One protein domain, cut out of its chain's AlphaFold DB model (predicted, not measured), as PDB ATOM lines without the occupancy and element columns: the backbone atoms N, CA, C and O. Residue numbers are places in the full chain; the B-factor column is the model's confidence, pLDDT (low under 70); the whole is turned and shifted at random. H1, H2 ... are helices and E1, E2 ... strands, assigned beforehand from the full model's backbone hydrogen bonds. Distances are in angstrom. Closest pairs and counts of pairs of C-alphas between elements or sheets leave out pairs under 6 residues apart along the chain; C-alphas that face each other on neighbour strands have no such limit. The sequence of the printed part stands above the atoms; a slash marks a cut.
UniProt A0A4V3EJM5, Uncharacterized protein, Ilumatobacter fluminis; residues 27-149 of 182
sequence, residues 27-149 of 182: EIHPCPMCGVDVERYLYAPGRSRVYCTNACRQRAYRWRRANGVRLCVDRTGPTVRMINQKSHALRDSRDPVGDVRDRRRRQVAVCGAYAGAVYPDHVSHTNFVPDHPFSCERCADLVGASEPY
ATOM      1  N   GLU A  27     177.281 164.710 105.787       86.88
ATOM      2  CA  GLU A  27     175.978 164.425 106.342       86.88
ATOM      3  C   GLU A  27     175.712 162.933 106.212       86.88
ATOM      4  O   GLU A  27     176.063 162.301 105.212       86.88
ATOM      5  N   ILE A  28     175.120 162.373 107.256       88.75
ATOM      6  CA  ILE A  28     174.826 160.953 107.348       88.75
ATOM      7  C   ILE A  28     173.313 160.805 107.366       88.75
ATOM      8  O   ILE A  28     172.626 161.457 108.155       88.75
ATOM      9  N   HIS A  29     172.792 159.949 106.493       87.00
ATOM     10  CA  HIS A  29     171.395 159.528 106.542       87.00
ATOM     11  C   HIS A  29     171.301 158.001 106.441       87.00
ATOM     12  O   HIS A  29     172.081 157.386 105.709       87.00
ATOM     13  N   PRO A  30     170.342 157.362 107.129       90.94
ATOM     14  CA  PRO A  30     170.178 155.917 107.057       90.94
ATOM     15  C   PRO A  30     169.679 155.504 105.671       90.94
ATOM     16  O   PRO A  30     168.800 156.141 105.079       90.94
ATOM     17  N   CYS A  31     170.209 154.408 105.129       91.88
ATOM     18  CA  CYS A  31     169.741 153.887 103.856       91.88
ATOM     19  C   CYS A  31     168.278 153.433 103.986       91.88
ATOM     20  O   CYS A  31     167.992 152.518 104.758       91.88
ATOM     21  N   PRO A  32     167.362 153.930 103.141       90.19
ATOM     22  CA  PRO A  32     165.932 153.632 103.256       90.19
ATOM     23  C   PRO A  32     165.567 152.164 102.975       90.19
ATOM     24  O   PRO A  32     164.422 151.769 103.151       90.19
ATOM     25  N   MET A  33     166.521 151.340 102.520       93.62
ATOM     26  CA  MET A  33     166.294 149.918 102.238       93.62
ATOM     27  C   MET A  33     166.891 148.966 103.274       93.62
ATOM     28  O   MET A  33     166.528 147.793 103.279       93.62
ATOM     29  N   CYS A  34     167.868 149.408 104.065       94.31
ATOM     30  CA  CYS A  34     168.590 148.517 104.980       94.31
ATOM     31  C   CYS A  34     169.092 149.189 106.262       94.31
ATOM     32  O   CYS A  34     169.822 148.553 107.010       94.31
ATOM     33  N   GLY A  35     168.784 150.466 106.493       92.81
ATOM     34  CA  GLY A  35     169.177 151.216 107.690       92.81
ATOM     35  C   GLY A  35     170.639 151.665 107.737       92.81
ATOM     36  O   GLY A  35     170.919 152.663 108.378       92.81
ATOM     37  N   VAL A  36     171.551 150.991 107.026       95.56
ATOM     38  CA  VAL A  36     172.990 151.326 106.998       95.56
ATOM     39  C   VAL A  36     173.225 152.789 106.629       95.56
ATOM     40  O   VAL A  36     172.689 153.257 105.621       95.56
ATOM     41  N   ASP A  37     174.076 153.455 107.399       94.12
ATOM     42  CA  ASP A  37     174.456 154.848 107.200       94.12
ATOM     43  C   ASP A  37     175.041 155.109 105.809       94.12
ATOM     44  O   ASP A  37     175.849 154.349 105.265       94.12
ATOM     45  N   VAL A  38     174.590 156.203 105.206       90.75
ATOM     46  CA  VAL A  38     175.056 156.701 103.918       90.75
ATOM     47  C   VAL A  38     175.691 158.057 104.150       90.75
ATOM     48  O   VAL A  38     175.004 159.034 104.433       90.75
ATOM     49  N   GLU A  39     177.005 158.115 103.980       89.12
ATOM     50  CA  GLU A  39     177.734 159.375 103.974       89.12
ATOM     51  C   GLU A  39     177.496 160.126 102.664       89.12
ATOM     52  O   GLU A  39     177.560 159.567 101.558       89.12
ATOM     53  N   ARG A  40     177.264 161.429 102.782       82.94
ATOM     54  CA  ARG A  40     177.231 162.355 101.656       82.94
ATOM     55  C   ARG A  40     178.050 163.594 101.987       82.94
ATOM     56  O   ARG A  40     178.062 164.052 103.121       82.94
ATOM     57  N   TYR A  41     178.669 164.165 100.966       82.81
ATOM     58  CA  TYR A  41     179.455 165.387 101.082       82.81
ATOM     59  C   TYR A  41     178.646 166.547 100.503       82.81
ATOM     60  O   TYR A  41     178.183 166.461  99.361       82.81
ATOM     61  N   LEU A  42     178.448 167.613 101.279       75.56
ATOM     62  CA  LEU A  42     177.587 168.746 100.919       75.56
ATOM     63  C   LEU A  42     178.040 169.470  99.643       75.56
ATOM     64  O   LEU A  42     177.194 169.975  98.902       75.56
ATOM     65  N   TYR A  43     179.346 169.473  99.371       74.94
ATOM     66  CA  TYR A  43     179.960 170.152  98.225       74.94
ATOM     67  C   TYR A  43     180.541 169.200  97.178       74.94
ATOM     68  O   TYR A  43     181.224 169.647  96.256       74.94
ATOM     69  N   ALA A  44     180.280 167.892  97.282       72.75
ATOM     70  CA  ALA A  44     180.711 166.979  96.232       72.75
ATOM     71  C   ALA A  44     179.958 167.283  94.925       72.75
ATOM     72  O   ALA A  44     178.728 167.412  94.939       72.75
ATOM     73  N   PRO A  45     180.667 167.372  93.787       70.06
ATOM     74  CA  PRO A  45     180.021 167.541  92.499       70.06
ATOM     75  C   PRO A  45     179.139 166.326  92.185       70.06
ATOM     76  O   PRO A  45     179.495 165.176  92.446       70.06
ATOM     77  N   GLY A  46     177.977 166.581  91.583       73.94
ATOM     78  CA  GLY A  46     177.030 165.544  91.178       73.94
ATOM     79  C   GLY A  46     175.882 165.318  92.163       73.94
ATOM     80  O   GLY A  46     175.555 166.160  92.997       73.94
ATOM     81  N   ARG A  47     175.183 164.188  92.004       78.44
ATOM     82  CA  ARG A  47     174.017 163.848  92.835       78.44
ATOM     83  C   ARG A  47     174.471 163.115  94.090       78.44
ATOM     84  O   ARG A  47     175.121 162.075  93.990       78.44
ATOM     85  N   SER A  48     174.062 163.614  95.254       83.06
ATOM     86  CA  SER A  48     174.283 162.932  96.529       83.06
ATOM     87  C   SER A  48     173.704 161.514  96.491       83.06
ATOM     88  O   SER A  48     172.611 161.287  95.960       83.06
ATOM     89  N   ARG A  49     174.423 160.542  97.063       86.00
ATOM     90  CA  ARG A  49     173.897 159.177  97.205       86.00
ATOM     91  C   ARG A  49     172.699 159.182  98.146       86.00
ATOM     92  O   ARG A  49     172.706 159.856  99.164       86.00
ATOM     93  N   VAL A  50     171.692 158.384  97.806       89.50
ATOM     94  CA  VAL A  50     170.532 158.101  98.671       89.50
ATOM     95  C   VAL A  50     170.628 156.689  99.254       89.50
ATOM     96  O   VAL A  50     170.211 156.446 100.381       89.50
ATOM     97  N   TYR A  51     171.219 155.754  98.506       92.69
ATOM     98  CA  TYR A  51     171.374 154.358  98.905       92.69
ATOM     99  C   TYR A  51     172.827 154.045  99.256       92.69
ATOM    100  O   TYR A  51     173.750 154.503  98.572       92.69
ATOM    101  N   CYS A  52     173.019 153.174 100.249       92.38
ATOM    102  CA  CYS A  52     174.343 152.684 100.624       92.38
ATOM    103  C   CYS A  52     175.003 151.901  99.482       92.38
ATOM    104  O   CYS A  52     176.209 151.994  99.297       92.38
ATOM    105  N   THR A  53     174.235 151.190  98.646       93.50
ATOM    106  CA  THR A  53     174.756 150.360  97.545       93.50
ATOM    107  C   THR A  53     173.830 150.331  96.326       93.50
ATOM    108  O   THR A  53     172.629 150.613  96.415       93.50
ATOM    109  N   ASN A  54     174.372 149.897  95.181       93.38
ATOM    110  CA  ASN A  54     173.567 149.569  93.999       93.38
ATOM    111  C   ASN A  54     172.576 148.428  94.275       93.38
ATOM    112  O   ASN A  54     171.462 148.462  93.760       93.38
ATOM    113  N   ALA A  55     172.925 147.460  95.128       95.06
ATOM    114  CA  ALA A  55     172.004 146.398  95.522       95.06
ATOM    115  C   ALA A  55     170.765 146.969  96.231       95.06
ATOM    116  O   ALA A  55     169.642 146.618  95.870       95.06
ATOM    117  N   CYS A  56     170.941 147.912  97.164       93.81
ATOM    118  CA  CYS A  56     169.827 148.613  97.806       93.81
ATOM    119  C   CYS A  56     169.023 149.457  96.810       93.81
ATOM    120  O   CYS A  56     167.796 149.409  96.831       93.81
ATOM    121  N   ARG A  57     169.676 150.137  95.862       91.25
ATOM    122  CA  ARG A  57     168.973 150.836  94.772       91.25
ATOM    123  C   ARG A  57     168.078 149.889  93.958       91.25
ATOM    124  O   ARG A  57     166.933 150.233  93.669       91.25
ATOM    125  N   GLN A  58     168.572 148.698  93.616       91.62
ATOM    126  CA  GLN A  58     167.803 147.688  92.880       91.62
ATOM    127  C   GLN A  58     166.684 147.067  93.726       91.62
ATOM    128  O   GLN A  58     165.598 146.803  93.211       91.62
ATOM    129  N   ARG A  59     166.896 146.876  95.037       92.50
ATOM    130  CA  ARG A  59     165.820 146.475  95.961       92.50
ATOM    131  C   ARG A  59     164.711 147.523  96.002       92.50
ATOM    132  O   ARG A  59     163.552 147.148  95.886       92.50
ATOM    133  N   ALA A  60     165.054 148.810  96.082       90.06
ATOM    134  CA  ALA A  60     164.074 149.897  96.046       90.06
ATOM    135  C   ALA A  60     163.269 149.886  94.738       90.06
ATOM    136  O   ALA A  60     162.052 150.042  94.750       90.06
ATOM    137  N   TYR A  61     163.935 149.646  93.603       88.44
ATOM    138  CA  TYR A  61     163.262 149.485  92.314       88.44
ATOM    139  C   TYR A  61     162.274 148.307  92.308       88.44
ATOM    140  O   TYR A  61     161.123 148.470  91.906       88.44
ATOM    141  N   ARG A  62     162.687 147.130  92.798       88.25
ATOM    142  CA  ARG A  62     161.801 145.957  92.901       88.25
ATOM    143  C   ARG A  62     160.620 146.204  93.838       88.25
ATOM    144  O   ARG A  62     159.500 145.844  93.491       88.25
ATOM    145  N   TRP A  63     160.860 146.857  94.975       88.75
ATOM    146  CA  TRP A  63     159.815 147.233  95.923       88.75
ATOM    147  C   TRP A  63     158.768 148.138  95.265       88.75
ATOM    148  O   TRP A  63     157.580 147.843  95.345       88.75
ATOM    149  N   ARG A  64     159.195 149.174  94.527       83.62
ATOM    150  CA  ARG A  64     158.277 150.062  93.792       83.62
ATOM    151  C   ARG A  64     157.381 149.296  92.836       83.62
ATOM    152  O   ARG A  64     156.172 149.494  92.837       83.62
ATOM    153  N   ARG A  65     157.986 148.397  92.050       81.62
ATOM    154  CA  ARG A  65     157.272 147.557  91.085       81.62
ATOM    155  C   ARG A  65     156.201 146.703  91.765       81.62
ATOM    156  O   ARG A  65     155.097 146.616  91.249       81.62
ATOM    157  N   ALA A  66     156.527 146.101  92.909       81.44
ATOM    158  CA  ALA A  66     155.603 145.261  93.667       81.44
ATOM    159  C   ALA A  66     154.461 146.057  94.326       81.44
ATOM    160  O   ALA A  66     153.368 145.529  94.476       81.44
ATOM    161  N   ASN A  67     154.701 147.322  94.683       76.44
ATOM    162  CA  ASN A  67     153.740 148.175  95.390       76.44
ATOM    163  C   ASN A  67     153.023 149.180  94.473       76.44
ATOM    164  O   ASN A  67     152.351 150.089  94.953       76.44
ATOM    165  N   GLY A  68     153.200 149.075  93.151       73.44
ATOM    166  CA  GLY A  68     152.590 149.998  92.189       73.44
ATOM    167  C   GLY A  68     153.044 151.458  92.332       73.44
ATOM    168  O   GLY A  68     152.395 152.350  91.789       73.44
ATOM    169  N   VAL A  69     154.150 151.723  93.036       75.50
ATOM    170  CA  VAL A  69     154.690 153.078  93.204       75.50
ATOM    171  C   VAL A  69     155.442 153.462  91.939       75.50
ATOM    172  O   VAL A  69     156.503 152.912  91.628       75.50
ATOM    173  N   ARG A  70     154.889 154.413  91.190       68.56
ATOM    174  CA  ARG A  70     155.485 154.916  89.954       68.56
ATOM    175  C   ARG A  70     156.294 156.172  90.257       68.56
ATOM    176  O   ARG A  70     155.823 157.083  90.921       68.56
ATOM    177  N   LEU A  71     157.532 156.212  89.761       68.81
ATOM    178  CA  LEU A  71     158.307 157.458  89.708       68.81
ATOM    179  C   LEU A  71     157.792 158.392  88.606       68.81
ATOM    180  O   LEU A  71     158.034 159.594  88.666       68.81
ATOM    181  N   CYS A  72     157.098 157.821  87.621       62.03
ATOM    182  CA  CYS A  72     156.334 158.552  86.630       62.03
ATOM    183  C   CYS A  72     155.034 159.014  87.274       62.03
ATOM    184  O   CYS A  72     154.202 158.187  87.649       62.03
ATOM    185  N   VAL A  73     154.886 160.323  87.425       56.22
ATOM    186  CA  VAL A  73     153.609 160.923  87.798       56.22
ATOM    187  C   VAL A  73     152.777 160.991  86.524       56.22
ATOM    188  O   VAL A  73     153.242 161.528  85.521       56.22
ATOM    189  N   ASP A  74     151.595 160.374  86.531       50.66
ATOM    190  CA  ASP A  74     150.688 160.405  85.383       50.66
ATOM    191  C   ASP A  74     150.372 161.863  84.986       50.66
ATOM    192  O   ASP A  74     150.332 162.764  85.826       50.66
ATOM    193  N   ARG A  75     150.085 162.090  83.694       47.12
ATOM    194  CA  ARG A  75     149.786 163.406  83.083       47.12
ATOM    195  C   ARG A  75     148.613 164.183  83.714       47.12
ATOM    196  O   ARG A  75     148.314 165.286  83.269       47.12
ATOM    197  N   THR A  76     147.901 163.622  84.691       46.00
ATOM    198  CA  THR A  76     146.671 164.185  85.269       46.00
ATOM    199  C   THR A  76     146.873 165.012  86.536       46.00
ATOM    200  O   THR A  76     145.897 165.569  87.033       46.00
ATOM    201  N   GLY A  77     148.096 165.164  87.046       42.25
ATOM    202  CA  GLY A  77     148.341 166.055  88.178       42.25
ATOM    203  C   GLY A  77     149.739 166.652  88.143       42.25
ATOM    204  O   GLY A  77     150.702 165.919  87.912       42.25
ATOM    205  N   PRO A  78     149.886 167.968  88.367       49.62
ATOM    206  CA  PRO A  78     151.202 168.562  88.422       49.62
ATOM    207  C   PRO A  78     151.983 167.928  89.564       49.62
ATOM    208  O   PRO A  78     151.554 167.920  90.719       49.62
ATOM    209  N   THR A  79     153.155 167.395  89.246       68.62
ATOM    210  CA  THR A  79     154.085 167.020  90.297       68.62
ATOM    211  C   THR A  79     154.496 168.292  91.021       68.62
ATOM    212  O   THR A  79     154.774 169.294  90.364       68.62
ATOM    213  N   VAL A  80     154.536 168.286  92.352       82.69
ATOM    214  CA  VAL A  80     154.981 169.472  93.093       82.69
ATOM    215  C   VAL A  80     156.389 169.838  92.624       82.69
ATOM    216  O   VAL A  80     157.279 168.990  92.517       82.69
ATOM    217  N   ARG A  81     156.578 171.107  92.289       85.56
ATOM    218  CA  ARG A  81     157.850 171.674  91.879       85.56
ATOM    219  C   ARG A  81     158.774 171.712  93.078       85.56
ATOM    220  O   ARG A  81     158.407 172.143  94.169       85.56
ATOM    221  N   MET A  82     160.012 171.320  92.845       89.94
ATOM    222  CA  MET A  82     161.095 171.470  93.796       89.94
ATOM    223  C   MET A  82     162.230 172.262  93.161       89.94
ATOM    224  O   MET A  82     162.439 172.181  91.953       89.94
ATOM    225  N   ILE A  83     162.983 173.017  93.955       89.06
ATOM    226  CA  ILE A  83     164.058 173.877  93.452       89.06
ATOM    227  C   ILE A  83     165.388 173.557  94.141       89.06
ATOM    228  O   ILE A  83     165.482 173.399  95.360       89.06
ATOM    229  N   ASN A  84     166.433 173.464  93.318       87.06
ATOM    230  CA  ASN A  84     167.822 173.704  93.698       87.06
ATOM    231  C   ASN A  84     168.482 174.590  92.616       87.06
ATOM    232  O   ASN A  84     167.959 175.655  92.323       87.06
ATOM    233  N   GLN A  85     169.575 174.159  91.982       86.31
ATOM    234  CA  GLN A  85     170.108 174.766  90.753       86.31
ATOM    235  C   GLN A  85     169.179 174.582  89.534       86.31
ATOM    236  O   GLN A  85     169.257 175.346  88.579       86.31
ATOM    237  N   LYS A  86     168.316 173.555  89.546       88.44
ATOM    238  CA  LYS A  86     167.286 173.294  88.528       88.44
ATOM    239  C   LYS A  86     165.919 173.101  89.189       88.44
ATOM    240  O   LYS A  86     165.829 172.862  90.395       88.44
ATOM    241  N   SER A  87     164.861 173.182  88.390       89.62
ATOM    242  CA  SER A  87     163.512 172.754  88.758       89.62
ATOM    243  C   SER A  87     163.430 171.224  88.701       89.62
ATOM    244  O   SER A  87     163.905 170.605  87.748       89.62
ATOM    245  N   HIS A  88     162.855 170.595  89.720       90.44
ATOM    246  CA  HIS A  88     162.704 169.142  89.838       90.44
ATOM    247  C   HIS A  88     161.268 168.767  90.176       90.44
ATOM    248  O   HIS A  88     160.513 169.577  90.709       90.44
ATOM    249  N   ALA A  89     160.918 167.517  89.896       87.75
ATOM    250  CA  ALA A  89     159.634 166.943  90.254       87.75
ATOM    251  C   ALA A  89     159.701 166.282  91.637       87.75
ATOM    252  O   ALA A  89     160.630 165.508  91.912       87.75
ATOM    253  N   LEU A  90     158.707 166.564  92.480       86.56
ATOM    254  CA  LEU A  90     158.505 165.882  93.749       86.56
ATOM    255  C   LEU A  90     158.300 164.390  93.555       86.56
ATOM    256  O   LEU A  90     157.585 163.926  92.672       86.56
ATOM    257  N   ARG A  91     158.964 163.626  94.406       87.00
ATOM    258  CA  ARG A  91     158.837 162.183  94.429       87.00
ATOM    259  C   ARG A  91     157.598 161.772  95.209       87.00
ATOM    260  O   ARG A  91     157.298 162.371  96.233       87.00
ATOM    261  N   ASP A  92     156.920 160.732  94.737       81.12
ATOM    262  CA  ASP A  92     155.776 160.139  95.431       81.12
ATOM    263  C   ASP A  92     156.148 159.781  96.883       81.12
ATOM    264  O   ASP A  92     157.170 159.127  97.118       81.12
ATOM    265  N   SER A  93     155.329 160.212  97.846       81.25
ATOM    266  CA  SER A  93     155.541 159.958  99.278       81.25
ATOM    267  C   SER A  93     155.447 158.476  99.634       81.25
ATOM    268  O   SER A  93     156.015 158.044 100.631       81.25
ATOM    269  N   ARG A  94     154.803 157.657  98.794       81.25
ATOM    270  CA  ARG A  94     154.777 156.198  98.953       81.25
ATOM    271  C   ARG A  94     156.128 155.550  98.653       81.25
ATOM    272  O   ARG A  94     156.321 154.386  98.985       81.25
ATOM    273  N   ASP A  95     157.064 156.238  97.993       85.69
ATOM    274  CA  ASP A  95     158.423 155.718  97.819       85.69
ATOM    275  C   ASP A  95     159.148 155.708  99.177       85.69
ATOM    276  O   ASP A  95     159.142 156.734  99.855       85.69
ATOM    277  N   PRO A  96     159.878 154.634  99.541       84.12
ATOM    278  CA  PRO A  96     160.685 154.576 100.760       84.12
ATOM    279  C   PRO A  96     161.669 155.739 100.914       84.12
ATOM    280  O   PRO A  96     162.198 155.966 101.996       84.12
ATOM    281  N   VAL A  97     161.970 156.447  99.820       85.94
ATOM    282  CA  VAL A  97     162.863 157.609  99.834       85.94
ATOM    283  C   VAL A  97     162.151 158.948  99.632       85.94
ATOM    284  O   VAL A  97     162.818 159.977  99.694       85.94
ATOM    285  N   GLY A  98     160.839 158.958  99.378       82.44
ATOM    286  CA  GLY A  98     160.058 160.179  99.140       82.44
ATOM    287  C   GLY A  98     160.097 161.134 100.334       82.44
ATOM    288  O   GLY A  98     160.240 162.347 100.166       82.44
ATOM    289  N   ASP A  99     160.115 160.575 101.545       81.94
ATOM    290  CA  ASP A  99     160.167 161.336 102.795       81.94
ATOM    291  C   ASP A  99     161.559 161.497 103.399       81.94
ATOM    292  O   ASP A  99     161.711 162.158 104.425       81.94
ATOM    293  N   VAL A 100     162.606 160.994 102.738       86.06
ATOM    294  CA  VAL A 100     163.976 161.232 103.198       86.06
ATOM    295  C   VAL A 100     164.272 162.725 103.106       86.06
ATOM    296  O   VAL A 100     164.079 163.367 102.062       86.06
ATOM    297  N   ARG A 101     164.711 163.280 104.237       87.12
ATOM    298  CA  ARG A 101     165.085 164.680 104.375       87.12
ATOM    299  C   ARG A 101     166.559 164.812 104.680       87.12
ATOM    300  O   ARG A 101     167.190 163.973 105.305       87.12
ATOM    301  N   ASP A 102     167.054 165.920 104.190       86.06
ATOM    302  CA  ASP A 102     168.407 166.412 104.300       86.06
ATOM    303  C   ASP A 102     168.489 167.428 105.468       86.06
ATOM    304  O   ASP A 102     167.454 167.922 105.924       86.06
ATOM    305  N   ARG A 103     169.683 167.793 105.956       83.56
ATOM    306  CA  ARG A 103     169.861 168.753 107.069       83.56
ATOM    307  C   ARG A 103     169.240 170.124 106.781       83.56
ATOM    308  O   ARG A 103     168.789 170.810 107.693       83.56
ATOM    309  N   ARG A 104     169.178 170.519 105.507       84.25
ATOM    310  CA  ARG A 104     168.514 171.738 105.016       84.25
ATOM    311  C   ARG A 104     167.021 171.515 104.729       84.25
ATOM    312  O   ARG A 104     166.398 172.339 104.065       84.25
ATOM    313  N   ARG A 105     166.441 170.409 105.212       87.31
ATOM    314  CA  ARG A 105     165.046 169.976 105.020       87.31
ATOM    315  C   ARG A 105     164.637 169.785 103.556       87.31
ATOM    316  O   ARG A 105     163.448 169.774 103.238       87.31
ATOM    317  N   ARG A 106     165.602 169.595 102.654       89.00
ATOM    318  CA  ARG A 106     165.345 169.243 101.254       89.00
ATOM    319  C   ARG A 106     164.886 167.796 101.154       89.00
ATOM    320  O   ARG A 106     165.259 166.958 101.970       89.00
ATOM    321  N   GLN A 107     164.100 167.507 100.132       90.44
ATOM    322  CA  GLN A 107     163.522 166.192  99.873       90.44
ATOM    323  C   GLN A 107     164.184 165.559  98.654       90.44
ATOM    324  O   GLN A 107     164.760 166.265  97.820       90.44
ATOM    325  N   VAL A 108     164.088 164.238  98.527       90.25
ATOM    326  CA  VAL A 108     164.585 163.528  97.347       90.25
ATOM    327  C   VAL A 108     163.581 163.685  96.204       90.25
ATOM    328  O   VAL A 108     162.486 163.140  96.254       90.25
ATOM    329  N   ALA A 109     163.972 164.385  95.144       90.50
ATOM    330  CA  ALA A 109     163.208 164.492  93.907       90.50
ATOM    331  C   ALA A 109     163.141 163.156  93.142       90.50
ATOM    332  O   ALA A 109     163.902 162.214  93.404       90.50
ATOM    333  N   VAL A 110     162.286 163.090  92.119       87.56
ATOM    334  CA  VAL A 110     162.132 161.922  91.229       87.56
ATOM    335  C   VAL A 110     163.472 161.465  90.635       87.56
ATOM    336  O   VAL A 110     163.781 160.272  90.611       87.56
ATOM    337  N   CYS A 111     164.331 162.405  90.228       86.69
ATOM    338  CA  CYS A 111     165.653 162.102  89.673       86.69
ATOM    339  C   CYS A 111     166.694 161.649  90.721       86.69
ATOM    340  O   CYS A 111     167.816 161.283  90.355       86.69
ATOM    341  N   GLY A 112     166.351 161.678  92.013       87.69
ATOM    342  CA  GLY A 112     167.239 161.350  93.128       87.69
ATOM    343  C   GLY A 112     168.076 162.518  93.660       87.69
ATOM    344  O   GLY A 112     168.925 162.289  94.512       87.69
ATOM    345  N   ALA A 113     167.876 163.746  93.168       89.69
ATOM    346  CA  ALA A 113     168.533 164.937  93.710       89.69
ATOM    347  C   ALA A 113     167.798 165.469  94.949       89.69
ATOM    348  O   ALA A 113     166.577 165.376  95.021       89.69
ATOM    349  N   TYR A 114     168.522 166.090  95.882       89.88
ATOM    350  CA  TYR A 114     167.902 166.834  96.978       89.88
ATOM    351  C   TYR A 114     167.500 168.242  96.517       89.88
ATOM    352  O   TYR A 114     168.332 169.003  96.010       89.88
ATOM    353  N   ALA A 115     166.232 168.598  96.703       90.38
ATOM    354  CA  ALA A 115     165.688 169.916  96.380       90.38
ATOM    355  C   ALA A 115     164.648 170.359  97.428       90.38
ATOM    356  O   ALA A 115     164.093 169.534  98.153       90.38
ATOM    357  N   GLY A 116     164.422 171.664  97.565       89.88
ATOM    358  CA  GLY A 116     163.373 172.189  98.445       89.88
ATOM    359  C   GLY A 116     162.031 172.176  97.722       89.88
ATOM    360  O   GLY A 116     161.987 172.563  96.557       89.88
ATOM    361  N   ALA A 117     160.956 171.731  98.374       83.50
ATOM    362  CA  ALA A 117     159.613 171.868  97.815       83.50
ATOM    363  C   ALA A 117     159.245 173.356  97.701       83.50
ATOM    364  O   ALA A 117     159.538 174.137  98.608       83.50
ATOM    365  N   VAL A 118     158.632 173.739  96.582       82.69
ATOM    366  CA  VAL A 118     158.080 175.082  96.392       82.69
ATOM    367  C   VAL A 118     156.678 175.087  96.978       82.69
ATOM    368  O   VAL A 118     155.815 174.327  96.537       82.69
ATOM    369  N   TYR A 119     156.471 175.928  97.982       73.62
ATOM    370  CA  TYR A 119     155.154 176.161  98.554       73.62
ATOM    371  C   TYR A 119     154.453 177.276  97.779       73.62
ATOM    372  O   TYR A 119     155.136 178.163  97.268       73.62
ATOM    373  N   PRO A 120     153.117 177.229  97.668       66.62
ATOM    374  CA  PRO A 120     152.373 178.266  96.974       66.62
ATOM    375  C   PRO A 120     152.595 179.608  97.671       66.62
ATOM    376  O   PRO A 120     152.246 179.778  98.839       66.62
ATOM    377  N   ASP A 121     153.170 180.553  96.940       65.50
ATOM    378  CA  ASP A 121     153.123 181.977  97.241       65.50
ATOM    379  C   ASP A 121     152.368 182.698  96.111       65.50
ATOM    380  O   ASP A 121     151.924 182.082  95.140       65.50
ATOM    381  N   HIS A 122     152.184 184.012  96.225       50.84
ATOM    382  CA  HIS A 122     151.411 184.781  95.245       50.84
ATOM    383  C   HIS A 122     152.068 184.884  93.849       50.84
ATOM    384  O   HIS A 122     151.453 185.448  92.947       50.84
ATOM    385  N   VAL A 123     153.296 184.379  93.651       55.47
ATOM    386  CA  VAL A 123     154.119 184.657  92.455       55.47
ATOM    387  C   VAL A 123     154.630 183.381  91.771       55.47
ATOM    388  O   VAL A 123     154.988 183.408  90.592       55.47
ATOM    389  N   SER A 124     154.650 182.241  92.462       63.94
ATOM    390  CA  SER A 124     155.221 180.996  91.956       63.94
ATOM    391  C   SER A 124     154.170 179.910  91.739       63.94
ATOM    392  O   SER A 124     153.390 179.547  92.616       63.94
ATOM    393  N   HIS A 125     154.178 179.323  90.540       70.00
ATOM    394  CA  HIS A 125     153.460 178.076  90.321       70.00
ATOM    395  C   HIS A 125     154.155 176.953  91.104       70.00
ATOM    396  O   HIS A 125     155.374 176.765  91.029       70.00
ATOM    397  N   THR A 126     153.364 176.151  91.807       80.44
ATOM    398  CA  THR A 126     153.835 174.979  92.560       80.44
ATOM    399  C   THR A 126     154.027 173.752  91.683       80.44
ATOM    400  O   THR A 126     154.365 172.689  92.184       80.44
ATOM    401  N   ASN A 127     153.784 173.869  90.381       81.44
ATOM    402  CA  ASN A 127     153.715 172.746  89.459       81.44
ATOM    403  C   ASN A 127     155.046 172.567  88.734       81.44
ATOM    404  O   ASN A 127     155.613 173.524  88.210       81.44
ATOM    405  N   PHE A 128     155.569 171.349  88.690       82.50
ATOM    406  CA  PHE A 128     156.716 171.036  87.853       82.50
ATOM    407  C   PHE A 128     156.289 171.084  86.381       82.50
ATOM    408  O   PHE A 128     155.363 170.382  85.982       82.50
ATOM    409  N   VAL A 129     156.966 171.917  85.588       81.31
ATOM    410  CA  VAL A 129     156.730 172.074  84.146       81.31
ATOM    411  C   VAL A 129     157.880 171.398  83.398       81.31
ATOM    412  O   VAL A 129     158.993 171.930  83.415       81.31
ATOM    413  N   PRO A 130     157.668 170.227  82.777       78.75
ATOM    414  CA  PRO A 130     158.764 169.470  82.183       78.75
ATOM    415  C   PRO A 130     159.484 170.184  81.032       78.75
ATOM    416  O   PRO A 130     160.710 170.140  80.985       78.75
ATOM    417  N   ASP A 131     158.745 170.913  80.191       74.88
ATOM    418  CA  ASP A 131     159.266 171.584  78.985       74.88
ATOM    419  C   ASP A 131     159.915 172.954  79.268       74.88
ATOM    420  O   ASP A 131     160.252 173.714  78.362       74.88
ATOM    421  N   HIS A 132     160.078 173.312  80.543       79.12
ATOM    422  CA  HIS A 132     160.669 174.586  80.937       79.12
ATOM    423  C   HIS A 132     162.209 174.523  80.880       79.12
ATOM    424  O   HIS A 132     162.792 173.562  81.384       79.12
ATOM    425  N   PRO A 133     162.917 175.558  80.383       80.94
ATOM    426  CA  PRO A 133     164.376 175.518  80.180       80.94
ATOM    427  C   PRO A 133     165.189 175.298  81.465       80.94
ATOM    428  O   PRO A 133     166.317 174.809  81.431       80.94
ATOM    429  N   PHE A 134     164.614 175.628  82.621       85.62
ATOM    430  CA  PHE A 134     165.245 175.413  83.927       85.62
ATOM    431  C   PHE A 134     164.900 174.059  84.563       85.62
ATOM    432  O   PHE A 134     165.299 173.798  85.699       85.62
ATOM    433  N   SER A 135     164.150 173.198  83.877       86.19
ATOM    434  CA  SER A 135     163.780 171.881  84.384       86.19
ATOM    435  C   SER A 135     164.921 170.878  84.273       86.19
ATOM    436  O   SER A 135     165.750 170.885  83.364       86.19
ATOM    437  N   CYS A 136     165.015 170.008  85.273       88.69
ATOM    438  CA  CYS A 136     165.922 168.882  85.228       88.69
ATOM    439  C   CYS A 136     165.428 167.914  84.155       88.69
ATOM    440  O   CYS A 136     164.394 167.282  84.336       88.69
ATOM    441  N   GLU A 137     166.215 167.757  83.096       86.31
ATOM    442  CA  GLU A 137     165.981 166.822  81.989       86.31
ATOM    443  C   GLU A 137     165.570 165.428  82.484       86.31
ATOM    444  O   GLU A 137     164.535 164.902  82.103       86.31
ATOM    445  N   ARG A 138     166.276 164.883  83.486       86.88
ATOM    446  CA  ARG A 138     165.920 163.573  84.049       86.88
ATOM    447  C   ARG A 138     164.562 163.549  84.759       86.88
ATOM    448  O   ARG A 138     163.931 162.499  84.804       86.88
ATOM    449  N   CYS A 139     164.146 164.651  85.382       85.25
ATOM    450  CA  CYS A 139     162.794 164.767  85.935       85.25
ATOM    451  C   CYS A 139     161.764 164.885  84.807       85.25
ATOM    452  O   CYS A 139     160.725 164.250  84.907       85.25
ATOM    453  N   ALA A 140     162.062 165.637  83.743       83.25
ATOM    454  CA  ALA A 140     161.187 165.760  82.581       83.25
ATOM    455  C   ALA A 140     160.959 164.401  81.894       83.25
ATOM    456  O   ALA A 140     159.811 164.018  81.681       83.25
ATOM    457  N   ASP A 141     162.023 163.617  81.687       81.06
ATOM    458  CA  ASP A 141     161.936 162.250  81.158       81.06
ATOM    459  C   ASP A 141     161.064 161.348  82.031       81.06
ATOM    460  O   ASP A 141     160.185 160.635  81.554       81.06
ATOM    461  N   LEU A 142     161.312 161.360  83.346       78.38
ATOM    462  CA  LEU A 142     160.629 160.460  84.270       78.38
ATOM    463  C   LEU A 142     159.160 160.843  84.468       78.38
ATOM    464  O   LEU A 142     158.348 159.949  84.664       78.38
ATOM    465  N   VAL A 143     158.815 162.129  84.390       75.44
ATOM    466  CA  VAL A 143     157.433 162.639  84.479       75.44
ATOM    467  C   VAL A 143     156.698 162.554  83.125       75.44
ATOM    468  O   VAL A 143     155.504 162.823  83.053       75.44
ATOM    469  N   GLY A 144     157.364 162.087  82.062       62.25
ATOM    470  CA  GLY A 144     156.714 161.738  80.794       62.25
ATOM    471  C   GLY A 144     156.582 162.892  79.796       62.25
ATOM    472  O   GLY A 144     155.568 162.983  79.095       62.25
ATOM    473  N   ALA A 145     157.590 163.767  79.742       54.00
ATOM    474  CA  ALA A 145     157.698 164.838  78.748       54.00
ATOM    475  C   ALA A 145     158.339 164.393  77.428       54.00
ATOM    476  O   ALA A 145     158.037 164.956  76.382       54.00
ATOM    477  N   SER A 146     159.159 163.341  77.451       43.09
ATOM    478  CA  SER A 146     159.699 162.711  76.245       43.09
ATOM    479  C   SER A 146     158.784 161.560  75.798       43.09
ATOM    480  O   SER A 146     159.053 160.399  76.068       43.09
ATOM    481  N   GLU A 147     157.670 161.922  75.149       41.19
ATOM    482  CA  GLU A 147     156.689 161.051  74.461       41.19
ATOM    483  C   GLU A 147     155.893 160.014  75.306       41.19
ATOM    484  O   GLU A 147     156.392 159.397  76.249       41.19
ATOM    485  N   PRO A 148     154.587 159.813  75.015       41.28
ATOM    486  CA  PRO A 148     153.819 158.721  75.606       41.28
ATOM    487  C   PRO A 148     154.232 157.415  74.909       41.28
ATOM    488  O   PRO A 148     154.596 157.454  73.746       41.28
ATOM    489  N   TYR A 149     154.082 156.260  75.558       43.38
ATOM    490  CA  TYR A 149     154.309 154.929  74.963       43.38
ATOM    491  C   TYR A 149     155.751 154.450  74.801       43.38
ATOM    492  O   TYR A 149     156.228 154.303  73.684       43.38
TER     493      TYR A 149
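AT A GLANCE: This is residues 27 to 149 of the 182 residues of an uncharacterized protein of Ilumatobacter fluminis (UniProt A0A4V3EJM5). With little regular structure, this is a small antiparallel sheet, E4 - E3 - E5, grazed by short helix H2, with hairpin E1 and E2 and helix H1 away from it and loop residues 90 to 113 reaching into the middle. The 123 printed residues hold E1 E2 H1 E3 E4 E5 H2 in chain order, 39 residues in named elements, class mixed. The whole is compact, radius of gyration of the C-alphas 14.4 A, spanning 39 by 34 by 23 A.

IN THESE COORDINATES: E3 is residues 81 to 83, E4 87 to 89, E5 114 to 117, H2 137 to 143, E1 27 to 30 and E2 37 to 41. H1, residues 54 to 66, measures 18.5 A. C-alpha 27 is at (175.978, 164.425, 106.342), C-alpha 143 at (157.433, 162.639, 84.479).

HOW THE PARTS SIT: In hairpin E3 and E4, N 82 and O 88 are within hydrogen-bond range at 2.8 A; between the antiparallel neighbours E3 and E5, N 83 and O 116 are within hydrogen-bond range at 2.8 A. H2 only grazes the sheet; the closest C-alphas of E4 and H2, Ala 89 and Cys 139, are 5.8 A apart. In hairpin E1 and E2, N 38 and O 29 are 2.8 A apart. H1 is apart from H2. In H1 and H2 every O i to N i+4 pair is within hydrogen-bond range.

THE WHOLE: The farthest C-alphas, Ala 55 and His 122, are 43.6 A apart. The printed part has no cut. Links E2 to H1, H1 to E3, E4 to E5 and E5 to H2 are long. Residues 70 to 79, 120 to 124 and 144 to 149 have pLDDT under 70.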